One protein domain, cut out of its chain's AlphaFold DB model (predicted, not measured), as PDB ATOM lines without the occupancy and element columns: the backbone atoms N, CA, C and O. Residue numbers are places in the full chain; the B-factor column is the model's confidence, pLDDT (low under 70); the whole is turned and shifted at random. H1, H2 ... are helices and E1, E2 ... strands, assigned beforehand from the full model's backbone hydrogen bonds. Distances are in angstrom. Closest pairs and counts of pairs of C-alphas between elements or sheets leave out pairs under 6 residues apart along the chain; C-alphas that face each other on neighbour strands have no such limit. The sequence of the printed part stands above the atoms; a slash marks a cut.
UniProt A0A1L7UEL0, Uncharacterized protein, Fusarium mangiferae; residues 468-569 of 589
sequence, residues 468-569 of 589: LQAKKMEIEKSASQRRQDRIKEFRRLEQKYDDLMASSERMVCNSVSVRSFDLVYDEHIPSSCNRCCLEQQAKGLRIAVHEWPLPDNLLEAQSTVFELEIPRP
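This is residues 468 to 569 of the 589 residues of an uncharacterized protein of Fusarium mangiferae (UniProt A0A1L7UEL0). A small two-stranded hairpin, E1 and E2, makes one end of a long, thin structure in which the chain runs out along one long helix, H1, and folds back beside it. Past the hairpin the chain returns through the short helix H2, side by side with the last part of H1, and then through a long stretch with no named element to the short helix H3, which lies crosswise at the beginning of H1. The printed part has 102 residues, with three named helices and two named strands in the order H1, E1, E2, H2, H3; the one sheet, E1 - E2, is antiparallel, and the class is mostly helix. The whole is extended, with a radius of gyration of the C-alphas of 25.2 A, and its C-alphas span 83 by 31 by 20 A.

E1 is residues 512 to 516, 12.7 A from first to last C-alpha, and E2 is residues 519 to 523, 11.7 A. H1 is residues 468 to 505, 55.2 A long, from C-alpha 468 at (133.683, 139.385, 62.658) to C-alpha 505 at (143.915, 178.712, 99.959). H2 is residues 530 to 539, 14.3 A long. H3 is residues 554 to 564, 15.4 A long, and its last C-alpha, 564, is at (133.283, 136.538, 71.406).

E1 and E2 form a hairpin over a tight link, antiparallel at 146 degrees between their directions. N 514 and O 521 are within hydrogen-bond range at 2.8 A, and so are N 521 and O 514 at 3.0 A. E1 is apart from H2 and H3, and E2 is apart from H1 and H3. H2 touches H1, which meets it with residues 496 to 505 alone; the closest C-alphas are those of Ser 504 and Arg 531, 4.9 A apart. The two helices run opposite ways at a shallow tilt of 22 degrees. H3 touches H1, which meets it with residues 468 to 472 alone; the closest C-alphas are those of Lys 472 and Val 561, 6.3 A apart. Their lines are about perpendicular, at 78 degrees. H2 and H3 are apart. In H1, H2 and H3 every O i to N i+4 pair is within hydrogen-bond range.

The outline is a rod, and the two C-alphas farthest apart, those of Asp 518 and Pro 569, are 83.0 A from each other. The first and last printed C-alphas, Leu 468 and Pro 569, are 16.1 A apart. The printed part has no cut. The link from H2 to H3, residues 540 to 553, is long. The mean pLDDT of the printed part is 88.2, and residues 516 to 519 are under 70.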
ATOM      1  N   LEU A 468     132.730 139.204  61.554       96.31
ATOM      2  CA  LEU A 468     133.683 139.385  62.658       96.31
ATOM      3  C   LEU A 468     134.545 140.641  62.476       96.31
ATOM      4  O   LEU A 468     134.828 141.346  63.443       96.31
ATOM      5  N   GLN A 469     134.906 140.975  61.236       96.62
ATOM      6  CA  GLN A 469     135.614 142.221  60.928       96.62
ATOM      7  C   GLN A 469     134.775 143.453  61.275       96.62
ATOM      8  O   GLN A 469     135.275 144.372  61.929       96.62
ATOM      9  N   ALA A 470     133.489 143.451  60.913       96.44
ATOM     10  CA  ALA A 470     132.549 144.496  61.306       96.44
ATOM     11  C   ALA A 470     132.428 144.598  62.833       96.44
ATOM     12  O   ALA A 470     132.470 145.704  63.376       96.44
ATOM     13  N   LYS A 471     132.375 143.456  63.533       95.88
ATOM     14  CA  LYS A 471     132.305 143.423  64.996       95.88
ATOM     15  C   LYS A 471     133.535 144.037  65.662       95.88
ATOM     16  O   LYS A 471     133.400 144.832  66.590       95.88
ATOM     17  N   LYS A 472     134.736 143.732  65.161       96.50
ATOM     18  CA  LYS A 472     135.983 144.347  65.640       96.50
ATOM     19  C   LYS A 472     135.945 145.869  65.488       96.50
ATOM     20  O   LYS A 472     136.224 146.583  66.450       96.50
ATOM     21  N   MET A 473     135.546 146.361  64.313       95.88
ATOM     22  CA  MET A 473     135.433 147.801  64.054       95.88
ATOM     23  C   MET A 473     134.404 148.476  64.974       95.88
ATOM     24  O   MET A 473     134.649 149.576  65.470       95.88
ATOM     25  N   GLU A 474     133.272 147.821  65.242       96.81
ATOM     26  CA  GLU A 474     132.256 148.301  66.187       96.81
ATOM     27  C   GLU A 474     132.831 148.449  67.607       96.81
ATOM     28  O   GLU A 474     132.674 149.502  68.236       96.81
ATOM     29  N   ILE A 475     133.546 147.426  68.092       96.00
ATOM     30  CA  ILE A 475     134.186 147.422  69.415       96.00
ATOM     31  C   ILE A 475     135.210 148.558  69.523       96.00
ATOM     32  O   ILE A 475     135.175 149.323  70.489       96.00
ATOM     33  N   GLU A 476     136.088 148.710  68.529       96.00
ATOM     34  CA  GLU A 476     137.131 149.747  68.510       96.00
ATOM     35  C   GLU A 476     136.537 151.161  68.437       96.00
ATOM     36  O   GLU A 476     137.000 152.072  69.134       96.00
ATOM     37  N   LYS A 477     135.465 151.357  67.660       96.12
ATOM     38  CA  LYS A 477     134.737 152.632  67.596       96.12
ATOM     39  C   LYS A 477     134.093 152.974  68.941       96.12
ATOM     40  O   LYS A 477     134.246 154.092  69.433       96.12
ATOM     41  N   SER A 478     133.412 152.007  69.557       95.69
ATOM     42  CA  SER A 478     132.786 152.166  70.874       95.69
ATOM     43  C   SER A 478     133.823 152.476  71.963       95.69
ATOM     44  O   SER A 478     133.635 153.389  72.768       95.69
ATOM     45  N   ALA A 479     134.963 151.777  71.954       94.19
ATOM     46  CA  ALA A 479     136.073 152.015  72.875       94.19
ATOM     47  C   ALA A 479     136.704 153.402  72.688       94.19
ATOM     48  O   ALA A 479     136.980 154.096  73.665       94.19
ATOM     49  N   SER A 480     136.873 153.843  71.439       94.81
ATOM     50  CA  SER A 480     137.378 155.183  71.123       94.81
ATOM     51  C   SER A 480     136.472 156.276  71.687       94.81
ATOM     52  O   SER A 480     136.965 157.221  72.303       94.81
ATOM     53  N   GLN A 481     135.152 156.123  71.536       95.38
ATOM     54  CA  GLN A 481     134.183 157.071  72.082       95.38
ATOM     55  C   GLN A 481     134.253 157.121  73.613       95.38
ATOM     56  O   GLN A 481     134.432 158.195  74.185       95.38
ATOM     57  N   ARG A 482     134.231 155.956  74.280       93.88
ATOM     58  CA  ARG A 482     134.366 155.876  75.746       93.88
ATOM     59  C   ARG A 482     135.660 156.515  76.249       93.88
ATOM     60  O   ARG A 482     135.651 157.176  77.287       93.88
ATOM     61  N   ARG A 483     136.767 156.354  75.519       94.06
ATOM     62  CA  ARG A 483     138.045 156.995  75.849       94.06
ATOM     63  C   ARG A 483     137.946 158.516  75.760       94.06
ATOM     64  O   ARG A 483     138.410 159.201  76.668       94.06
ATOM     65  N   GLN A 484     137.340 159.050  74.699       95.19
ATOM     66  CA  GLN A 484     137.144 160.495  74.550       95.19
ATOM     67  C   GLN A 484     136.261 161.070  75.660       95.19
ATOM     68  O   GLN A 484     136.591 162.114  76.224       95.19
ATOM     69  N   ASP A 485     135.183 160.375  76.016       94.12
ATOM     70  CA  ASP A 485     134.294 160.797  77.097       94.12
ATOM     71  C   ASP A 485     135.023 160.788  78.445       94.12
ATOM     72  O   ASP A 485     134.912 161.743  79.218       94.12
ATOM     73  N   ARG A 486     135.878 159.783  78.685       93.56
ATOM     74  CA  ARG A 486     136.718 159.728  79.887       93.56
ATOM     75  C   ARG A 486     137.744 160.862  79.940       93.56
ATOM     76  O   ARG A 486     137.967 161.423  81.007       93.56
ATOM     77  N   ILE A 487     138.340 161.243  78.807       93.62
ATOM     78  CA  ILE A 487     139.260 162.392  78.733       93.62
ATOM     79  C   ILE A 487     138.527 163.702  79.062       93.62
ATOM     80  O   ILE A 487     139.060 164.540  79.788       93.62
ATOM     81  N   LYS A 488     137.299 163.888  78.560       95.19
ATOM     82  CA  LYS A 488     136.477 165.066  78.890       95.19
ATOM     83  C   LYS A 488     136.122 165.103  80.377       95.19
ATOM     84  O   LYS A 488     136.226 166.154  81.004       95.19
ATOM     85  N   GLU A 489     135.738 163.962  80.946       95.06
ATOM     86  CA  GLU A 489     135.478 163.833  82.381       95.06
ATOM     87  C   GLU A 489     136.719 164.173  83.212       95.06
ATOM     88  O   GLU A 489     136.606 164.933  84.174       95.06
ATOM     89  N   PHE A 490     137.891 163.666  82.815       93.56
ATOM     90  CA  PHE A 490     139.163 163.948  83.479       93.56
ATOM     91  C   PHE A 490     139.442 165.450  83.543       93.56
ATOM     92  O   PHE A 490     139.613 165.979  84.636       93.56
ATOM     93  N   ARG A 491     139.375 166.152  82.405       94.81
ATOM     94  CA  ARG A 491     139.594 167.610  82.350       94.81
ATOM     95  C   ARG A 491     138.617 168.387  83.234       94.81
ATOM     96  O   ARG A 491     138.995 169.348  83.892       94.81
ATOM     97  N   ARG A 492     137.351 167.962  83.287       95.44
ATOM     98  CA  ARG A 492     136.341 168.584  84.157       95.44
ATOM     99  C   ARG A 492     136.654 168.370  85.642       95.44
ATOM    100  O   ARG A 492     136.413 169.259  86.456       95.44
ATOM    101  N   LEU A 493     137.124 167.179  86.014       94.31
ATOM    102  CA  LEU A 493     137.511 166.867  87.392       94.31
ATOM    103  C   LEU A 493     138.790 167.599  87.804       94.31
ATOM    104  O   LEU A 493     138.860 168.052  88.940       94.31
ATOM    105  N   GLU A 494     139.745 167.744  86.887       92.75
ATOM    106  CA  GLU A 494     140.962 168.541  87.061       92.75
ATOM    107  C   GLU A 494     140.619 170.010  87.342       92.75
ATOM    108  O   GLU A 494     140.967 170.522  88.401       92.75
ATOM    109  N   GLN A 495     139.792 170.644  86.504       94.56
ATOM    110  CA  GLN A 495     139.349 172.021  86.749       94.56
ATOM    111  C   GLN A 495     138.634 172.174  88.103       94.56
ATOM    112  O   GLN A 495     138.908 173.095  88.867       94.56
ATOM    113  N   LYS A 496     137.748 171.229  88.447       93.69
ATOM    114  CA  LYS A 496     137.067 171.233  89.749       93.69
ATOM    115  C   LYS A 496     138.050 171.089  90.917       93.69
ATOM    116  O   LYS A 496     137.810 171.656  91.980       93.69
ATOM    117  N   TYR A 497     139.105 170.292  90.754       92.19
ATOM    118  CA  TYR A 497     140.152 170.148  91.759       92.19
ATOM    119  C   TYR A 497     140.848 171.491  92.002       92.19
ATOM    120  O   TYR A 497     140.938 171.923  93.153       92.19
ATOM    121  N   ASP A 498     141.255 172.170  90.929       90.81
ATOM    122  CA  ASP A 498     141.942 173.461  90.997       90.81
ATOM    123  C   ASP A 498     141.066 174.538  91.654       90.81
ATOM    124  O   ASP A 498     141.517 175.229  92.571       90.81
ATOM    125  N   ASP A 499     139.784 174.614  91.288       92.69
ATOM    126  CA  ASP A 499     138.824 175.562  91.872       92.69
ATOM    127  C   ASP A 499     138.634 175.352  93.388       92.69
ATOM    128  O   ASP A 499     138.573 176.313  94.171       92.69
ATOM    129  N   LEU A 500     138.547 174.088  93.826       92.44
ATOM    130  CA  LEU A 500     138.424 173.728  95.244       92.44
ATOM    131  C   LEU A 500     139.694 174.092  96.023       92.44
ATOM    132  O   LEU A 500     139.600 174.620  97.135       92.44
ATOM    133  N   MET A 501     140.870 173.841  95.445       87.50
ATOM    134  CA  MET A 501     142.155 174.164  96.066       87.50
ATOM    135  C   MET A 501     142.363 175.678  96.179       87.50
ATOM    136  O   MET A 501     142.639 176.163  97.276       87.50
ATOM    137  N   ALA A 502     142.109 176.442  95.114       89.50
ATOM    138  CA  ALA A 502     142.202 177.904  95.129       89.50
ATOM    139  C   ALA A 502     141.208 178.555  96.111       89.50
ATOM    140  O   ALA A 502     141.461 179.610  96.698       89.50
ATOM    141  N   SER A 503     140.040 177.940  96.314       88.62
ATOM    142  CA  SER A 503     139.066 178.394  97.314       88.62
ATOM    143  C   SER A 503     139.509 178.071  98.743       88.62
ATOM    144  O   SER A 503     139.331 178.901  99.630       88.62
ATOM    145  N   SER A 504     140.135 176.909  98.961       87.12
ATOM    146  CA  SER A 504     140.739 176.539 100.248       87.12
ATOM    147  C   SER A 504     141.887 177.476 100.646       87.12
ATOM    148  O   SER A 504     141.977 177.889 101.801       87.12
ATOM    149  N   GLU A 505     142.754 177.845  99.702       82.44
ATOM    150  CA  GLU A 505     143.915 178.712  99.959       82.44
ATOM    151  C   GLU A 505     143.529 180.115 100.443       82.44
ATOM    152  O   GLU A 505     144.270 180.727 101.206       82.44
ATOM    153  N   ARG A 506     142.336 180.591 100.072       85.69
ATOM    154  CA  ARG A 506     141.786 181.880 100.516       85.69
ATOM    155  C   ARG A 506     141.158 181.844 101.916       85.69
ATOM    156  O   ARG A 506     140.715 182.881 102.400       85.69
ATOM    157  N   MET A 507     141.086 180.680 102.564       84.06
ATOM    158  CA  MET A 507     140.469 180.506 103.883       84.06
ATOM    159  C   MET A 507     141.508 180.229 104.977       84.06
ATOM    160  O   MET A 507     142.604 179.731 104.724       84.06
ATOM    161  N   VAL A 508     141.133 180.485 106.233       80.81
ATOM    162  CA  VAL A 508     141.929 180.142 107.424       80.81
ATOM    163  C   VAL A 508     141.259 178.978 108.160       80.81
ATOM    164  O   VAL A 508     140.039 178.819 108.116       80.81
ATOM    165  N   CYS A 509     142.057 178.113 108.791       80.56
ATOM    166  CA  CYS A 509     141.522 177.043 109.632       80.56
ATOM    167  C   CYS A 509     141.106 177.593 110.997       80.56
ATOM    168  O   CYS A 509     141.885 178.299 111.630       80.56
ATOM    169  N   ASN A 510     139.941 177.174 111.486       78.56
ATOM    170  CA  ASN A 510     139.496 177.488 112.842       78.56
ATOM    171  C   ASN A 510     139.940 176.377 113.809       78.56
ATOM    172  O   ASN A 510     139.933 175.196 113.443       78.56
ATOM    173  N   SER A 511     140.310 176.743 115.032       77.19
ATOM    174  CA  SER A 511     140.548 175.823 116.149       77.19
ATOM    175  C   SER A 511     139.447 175.970 117.201       77.19
ATOM    176  O   SER A 511     138.836 177.029 117.331       77.19
ATOM    177  N   VAL A 512     139.166 174.888 117.924       77.31
ATOM    178  CA  VAL A 512     138.178 174.841 119.007       77.31
ATOM    179  C   VAL A 512     138.902 174.430 120.282       77.31
ATOM    180  O   VAL A 512     139.627 173.439 120.275       77.31
ATOM    181  N   SER A 513     138.731 175.161 121.381       75.06
ATOM    182  CA  SER A 513     139.367 174.791 122.649       75.06
ATOM    183  C   SER A 513     138.656 173.590 123.274       75.06
ATOM    184  O   SER A 513     137.457 173.633 123.554       75.06
ATOM    185  N   VAL A 514     139.404 172.516 123.514       74.69
ATOM    186  CA  VAL A 514     138.920 171.260 124.091       74.69
ATOM    187  C   VAL A 514     139.588 171.042 125.445       74.69
ATOM    188  O   VAL A 514     140.781 171.290 125.624       74.69
ATOM    189  N   ARG A 515     138.809 170.581 126.430       72.19
ATOM    190  CA  ARG A 515     139.310 170.220 127.763       72.19
ATOM    191  C   ARG A 515     139.314 168.701 127.917       72.19
ATOM    192  O   ARG A 515     138.272 168.063 127.792       72.19
ATOM    193  N   SER A 516     140.473 168.125 128.224       64.75
ATOM    194  CA  SER A 516     140.626 166.693 128.502       64.75
ATOM    195  C   SER A 516     141.702 166.472 129.565       64.75
ATOM    196  O   SER A 516     142.780 167.047 129.455       64.75
ATOM    197  N   PHE A 517     141.407 165.652 130.583       52.22
ATOM    198  CA  PHE A 517     142.329 165.310 131.683       52.22
ATOM    199  C   PHE A 517     143.067 166.537 132.265       52.22
ATOM    200  O   PHE A 517     144.294 166.584 132.274       52.22
ATOM    201  N   ASP A 518     142.298 167.553 132.678       66.00
ATOM    202  CA  ASP A 518     142.759 168.828 133.266       66.00
ATOM    203  C   ASP A 518     143.643 169.728 132.379       66.00
ATOM    204  O   ASP A 518     144.065 170.803 132.806       66.00
ATOM    205  N   LEU A 519     143.851 169.362 131.111       52.72
ATOM    206  CA  LEU A 519     144.511 170.194 130.106       52.72
ATOM    207  C   LEU A 519     143.480 170.825 129.167       52.72
ATOM    208  O   LEU A 519     142.597 170.148 128.636       52.72
ATOM    209  N   VAL A 520     143.610 172.136 128.951       71.94
ATOM    210  CA  VAL A 520     142.917 172.863 127.880       71.94
ATOM    211  C   VAL A 520     143.894 173.003 126.724       71.94
ATOM    212  O   VAL A 520     144.992 173.527 126.909       71.94
ATOM    213  N   TYR A 521     143.508 172.520 125.551       73.25
ATOM    214  CA  TYR A 521     144.284 172.685 124.330       73.25
ATOM    215  C   TYR A 521     143.360 173.020 123.165       73.25
ATOM    216  O   TYR A 521     142.201 172.610 123.134       73.25
ATOM    217  N   ASP A 522     143.882 173.771 122.205       76.94
ATOM    218  CA  ASP A 522     143.163 174.063 120.974       76.94
ATOM    219  C   ASP A 522     143.253 172.862 120.037       76.94
ATOM    220  O   ASP A 522     144.334 172.454 119.606       76.94
ATOM    221  N   GLU A 523     142.103 172.279 119.727       75.62
ATOM    222  CA  GLU A 523     141.973 171.199 118.768       75.62
ATOM    223  C   GLU A 523     141.454 171.757 117.442       75.62
ATOM    224  O   GLU A 523     140.407 172.403 117.355       75.62
ATOM    225  N   HIS A 524     142.191 171.498 116.369       79.62
ATOM    226  CA  HIS A 524     141.677 171.713 115.028       79.62
ATOM    227  C   HIS A 524     140.908 170.470 114.586       79.62
ATOM    228  O   HIS A 524     141.513 169.420 114.376       79.62
ATOM    229  N   ILE A 525     139.594 170.599 114.404       78.00
ATOM    230  CA  ILE A 525     138.730 169.511 113.939       78.00
ATOM    231  C   ILE A 525     138.593 169.617 112.407       78.00
ATOM    232  O   ILE A 525     137.897 170.507 111.911       78.00
ATOM    233  N   PRO A 526     139.221 168.726 111.611       75.56
ATOM    234  CA  PRO A 526     139.234 168.875 110.155       75.56
ATOM    235  C   PRO A 526     137.854 168.713 109.510       75.56
ATOM    236  O   PRO A 526     137.614 169.283 108.451       75.56
ATOM    237  N   SER A 527     136.950 167.946 110.131       75.31
ATOM    238  CA  SER A 527     135.598 167.689 109.617       75.31
ATOM    239  C   SER A 527     134.642 168.873 109.773       75.31
ATOM    240  O   SER A 527     133.687 168.971 109.010       75.31
ATOM    241  N   SER A 528     134.887 169.774 110.726       78.75
ATOM    242  CA  SER A 528     134.086 170.987 110.937       78.75
ATOM    243  C   SER A 528     134.743 172.249 110.368       78.75
ATOM    244  O   SER A 528     134.159 173.329 110.415       78.75
ATOM    245  N   CYS A 529     135.946 172.131 109.802       84.56
ATOM    246  CA  CYS A 529     136.633 173.233 109.144       84.56
ATOM    247  C   CYS A 529     136.287 173.286 107.652       84.56
ATOM    248  O   CYS A 529     136.613 172.367 106.901       84.56
ATOM    249  N   ASN A 530     135.715 174.405 107.201       84.56
ATOM    250  CA  ASN A 530     135.354 174.620 105.794       84.56
ATOM    251  C   ASN A 530     136.552 174.459 104.849       84.56
ATOM    252  O   ASN A 530     136.450 173.766 103.839       84.56
ATOM    253  N   ARG A 531     137.714 175.018 105.214       86.69
ATOM    254  CA  ARG A 531     138.953 174.871 104.442       86.69
ATOM    255  C   ARG A 531     139.358 173.403 104.285       86.69
ATOM    256  O   ARG A 531     139.574 172.928 103.174       86.69
ATOM    257  N   CYS A 532     139.425 172.662 105.391       84.56
ATOM    258  CA  CYS A 532     139.810 171.249 105.371       84.56
ATOM    259  C   CYS A 532     138.777 170.379 104.650       84.56
ATOM    260  O   CYS A 532     139.160 169.425 103.977       84.56
ATOM    261  N   CYS A 533     137.492 170.729 104.732       86.06
ATOM    262  CA  CYS A 533     136.428 170.074 103.983       86.06
ATOM    263  C   CYS A 533     136.618 170.252 102.468       86.06
ATOM    264  O   CYS A 533     136.558 169.267 101.736       86.06
ATOM    265  N   LEU A 534     136.941 171.462 101.991       87.88
ATOM    266  CA  LEU A 534     137.247 171.709 100.574       87.88
ATOM    267  C   LEU A 534     138.461 170.897 100.097       87.88
ATOM    268  O   LEU A 534     138.396 170.250  99.051       87.88
ATOM    269  N   GLU A 535     139.540 170.841 100.886       85.50
ATOM    270  CA  GLU A 535     140.712 170.015 100.552       85.50
ATOM    271  C   GLU A 535     140.388 168.518 100.527       85.50
ATOM    272  O   GLU A 535     140.893 167.780  99.676       85.50
ATOM    273  N   GLN A 536     139.551 168.044 101.453       85.44
ATOM    274  CA  GLN A 536     139.094 166.656 101.470       85.44
ATOM    275  C   GLN A 536     138.208 166.340 100.265       85.44
ATOM    276  O   GLN A 536     138.371 165.278  99.670       85.44
ATOM    277  N   GLN A 537     137.324 167.256  99.864       88.69
ATOM    278  CA  GLN A 537     136.508 167.109  98.659       88.69
ATOM    279  C   GLN A 537     137.379 167.035  97.403       88.69
ATOM    280  O   GLN A 537     137.168 166.145  96.582       88.69
ATOM    281  N   ALA A 538     138.395 167.898  97.288       89.31
ATOM    282  CA  ALA A 538     139.348 167.873  96.178       89.31
ATOM    283  C   ALA A 538     140.104 166.533  96.125       89.31
ATOM    284  O   ALA A 538     140.111 165.849  95.103       89.31
ATOM    285  N   LYS A 539     140.654 166.079  97.260       85.00
ATOM    286  CA  LYS A 539     141.327 164.766  97.380       85.00
ATOM    287  C   LYS A 539     140.383 163.574  97.191       85.00
ATOM    288  O   LYS A 539     140.837 162.462  96.903       85.00
ATOM    289  N   GLY A 540     139.088 163.784  97.400       86.31
ATOM    290  CA  GLY A 540     138.022 162.802  97.253       86.31
ATOM    291  C   GLY A 540     137.546 162.614  95.815       86.31
ATOM    292  O   GLY A 540     136.813 161.662  95.560       86.31
ATOM    293  N   LEU A 541     137.972 163.462  94.871       91.31
ATOM    294  CA  LEU A 541     137.662 163.268  93.459       91.31
ATOM    295  C   LEU A 541     138.264 161.941  92.967       91.31
ATOM    296  O   LEU A 541     139.389 161.554  93.309       91.31
ATOM    297  N   ARG A 542     137.467 161.194  92.205       87.62
ATOM    298  CA  ARG A 542     137.821 159.883  91.657       87.62
ATOM    299  C   ARG A 542     137.387 159.825  90.206       87.62
ATOM    300  O   ARG A 542     136.343 160.363  89.854       87.62
ATOM    301  N   ILE A 543     138.178 159.127  89.407       90.56
ATOM    302  CA  ILE A 543     137.857 158.790  88.028       90.56
ATOM    303  C   ILE A 543     138.157 157.310  87.814       90.56
ATOM    304  O   ILE A 543     139.148 156.790  88.329       90.56
ATOM    305  N   ALA A 544     137.272 156.619  87.101       86.12
ATOM    306  CA  ALA A 544     137.499 155.228  86.736       86.12
ATOM    307  C   ALA A 544     138.528 155.149  85.602       86.12
ATOM    308  O   ALA A 544     138.457 155.915  84.636       86.12
ATOM    309  N   VAL A 545     139.460 154.203  85.704       86.06
ATOM    310  CA  VAL A 545     140.428 153.937  84.636       86.06
ATOM    311  C   VAL A 545     139.677 153.415  83.413       86.06
ATOM    312  O   VAL A 545     138.797 152.564  83.525       86.06
ATOM    313  N   HIS A 546     139.994 153.961  82.240       87.44
ATOM    314  CA  HIS A 546     139.490 153.431  80.981       87.44
ATOM    315  C   HIS A 546     140.435 152.343  80.472       87.44
ATOM    316  O   HIS A 546     141.560 152.644  80.072       87.44
ATOM    317  N   GLU A 547     139.949 151.110  80.408       86.94
ATOM    318  CA  GLU A 547     140.662 149.976  79.820       86.94
ATOM    319  C   GLU A 547     140.226 149.766  78.365       86.94
ATOM    320  O   GLU A 547     139.049 149.912  78.018       86.94
ATOM    321  N   TRP A 548     141.188 149.472  77.489       90.44
ATOM    322  CA  TRP A 548     140.891 149.139  76.099       90.44
ATOM    323  C   TRP A 548     140.410 147.679  76.018       90.44
ATOM    324  O   TRP A 548     141.044 146.814  76.616       90.44
ATOM    325  N   PRO A 549     139.295 147.377  75.324       91.94
ATOM    326  CA  PRO A 549     138.646 146.066  75.422       91.94
ATOM    327  C   PRO A 549     139.316 144.951  74.607       91.94
ATOM    328  O   PRO A 549     138.912 143.800  74.741       91.94
ATOM    329  N   LEU A 550     140.276 145.271  73.737       94.19
ATOM    330  CA  LEU A 550     140.979 144.297  72.897       94.19
ATOM    331  C   LEU A 550     142.483 144.299  73.209       94.19
ATOM    332  O   LEU A 550     143.009 145.334  73.615       94.19
ATOM    333  N   PRO A 551     143.192 143.179  72.993       93.06
ATOM    334  CA  PRO A 551     144.650 143.149  73.030       93.06
ATOM    335  C   PRO A 551     145.290 144.146  72.054       93.06
ATOM    336  O   PRO A 551     144.753 144.409  70.975       93.06
ATOM    337  N   ASP A 552     146.481 144.640  72.399       90.94
ATOM    338  CA  ASP A 552     147.275 145.504  71.513       90.94
ATOM    339  C   ASP A 552     147.790 144.744  70.277       90.94
ATOM    340  O   ASP A 552     147.976 145.324  69.205       90.94
ATOM    341  N   ASN A 553     148.037 143.435  70.414       94.50
ATOM    342  CA  ASN A 553     148.441 142.595  69.297       94.50
ATOM    343  C   ASN A 553     147.243 142.349  68.371       94.50
ATOM    344  O   ASN A 553     146.218 141.801  68.780       94.50
ATOM    345  N   LEU A 554     147.404 142.708  67.096       94.31
ATOM    346  CA  LEU A 554     146.360 142.582  66.084       94.31
ATOM    347  C   LEU A 554     145.813 141.152  65.965       94.31
ATOM    348  O   LEU A 554     144.602 140.985  65.851       94.31
ATOM    349  N   LEU A 555     146.678 140.137  65.969       96.00
ATOM    350  CA  LEU A 555     146.264 138.744  65.788       96.00
ATOM    351  C   LEU A 555     145.541 138.216  67.030       96.00
ATOM    352  O   LEU A 555     144.512 137.558  66.905       96.00
ATOM    353  N   GLU A 556     146.020 138.564  68.225       95.88
ATOM    354  CA  GLU A 556     145.334 138.243  69.482       95.88
ATOM    355  C   GLU A 556     143.954 138.904  69.538       95.88
ATOM    356  O   GLU A 556     142.982 138.249  69.900       95.88
ATOM    357  N   ALA A 557     143.831 140.159  69.095       95.38
ATOM    358  CA  ALA A 557     142.545 140.843  69.003       95.38
ATOM    359  C   ALA A 557     141.583 140.167  68.015       95.38
ATOM    360  O   ALA A 557     140.387 140.071  68.290       95.38
ATOM    361  N   GLN A 558     142.081 139.662  66.882       96.44
ATOM    362  CA  GLN A 558     141.271 138.877  65.943       96.44
ATOM    363  C   GLN A 558     140.784 137.571  66.578       96.44
ATOM    364  O   GLN A 558     139.599 137.251  66.473       96.44
ATOM    365  N   SER A 559     141.664 136.856  67.288       96.06
ATOM    366  CA  SER A 559     141.286 135.673  68.066       96.06
ATOM    367  C   SER A 559     140.278 136.009  69.167       96.06
ATOM    368  O   SER A 559     139.305 135.282  69.324       96.06
ATOM    369  N   THR A 560     140.436 137.132  69.878       96.44
ATOM    370  CA  THR A 560     139.469 137.593  70.889       96.44
ATOM    371  C   THR A 560     138.087 137.786  70.271       96.44
ATOM    372  O   THR A 560     137.100 137.293  70.803       96.44
ATOM    373  N   VAL A 561     137.998 138.482  69.132       96.75
ATOM    374  CA  VAL A 561     136.710 138.746  68.472       96.75
ATOM    375  C   VAL A 561     136.072 137.461  67.946       96.75
ATOM    376  O   VAL A 561     134.854 137.323  68.017       96.75
ATOM    377  N   PHE A 562     136.874 136.509  67.467       96.25
ATOM    378  CA  PHE A 562     136.383 135.174  67.134       96.25
ATOM    379  C   PHE A 562     135.781 134.467  68.357       96.25
ATOM    380  O   PHE A 562     134.664 133.976  68.256       96.25
ATOM    381  N   GLU A 563     136.467 134.463  69.505       95.38
ATOM    382  CA  GLU A 563     135.961 133.827  70.734       95.38
ATOM    383  C   GLU A 563     134.705 134.521  71.301       95.38
ATOM    384  O   GLU A 563     133.882 133.878  71.948       95.38
ATOM    385  N   LEU A 564     134.508 135.818  71.031       94.38
ATOM    386  CA  LEU A 564     133.283 136.538  71.406       94.38
ATOM    387  C   LEU A 564     132.060 136.124  70.569       94.38
ATOM    388  O   LEU A 564     130.935 136.187  71.060       94.38
ATOM    389  N   GLU A 565     132.261 135.726  69.311       94.12
ATOM    390  CA  GLU A 565     131.194 135.318  68.388       94.12
ATOM    391  C   GLU A 565     131.568 134.036  67.631       94.12
ATOM    392  O   GLU A 565     131.669 134.003  66.398       94.12
ATOM    393  N   ILE A 566     131.765 132.955  68.386       93.00
ATOM    394  CA  ILE A 566     132.184 131.668  67.827       93.00
ATOM    395  C   ILE A 566     131.079 131.078  66.946       93.00
ATOM    396  O   ILE A 566     129.916 131.017  67.361       93.00
ATOM    397  N   PRO A 567     131.415 130.570  65.748       92.94
ATOM    398  CA  PRO A 567     130.442 129.894  64.906       92.94
ATOM    399  C   PRO A 567     129.902 128.628  65.577       92.94
ATOM    400  O   PRO A 567     130.659 127.747  65.987       92.94
ATOM    401  N   ARG A 568     128.574 128.510  65.649       92.44
ATOM    402  CA  ARG A 568     127.894 127.498  66.469       92.44
ATOM    403  C   ARG A 568     128.321 126.043  66.191       92.44
ATOM    404  O   ARG A 568     128.687 125.376  67.157       92.44
ATOM    405  N   PRO A 569     128.385 125.549  64.934       93.50
ATOM    406  CA  PRO A 569     128.835 124.178  64.672       93.50
ATOM    407  C   PRO A 569     130.292 123.921  65.084       93.50
ATOM    408  O   PRO A 569     130.614 122.819  65.515       93.50
TER     409      PRO A 569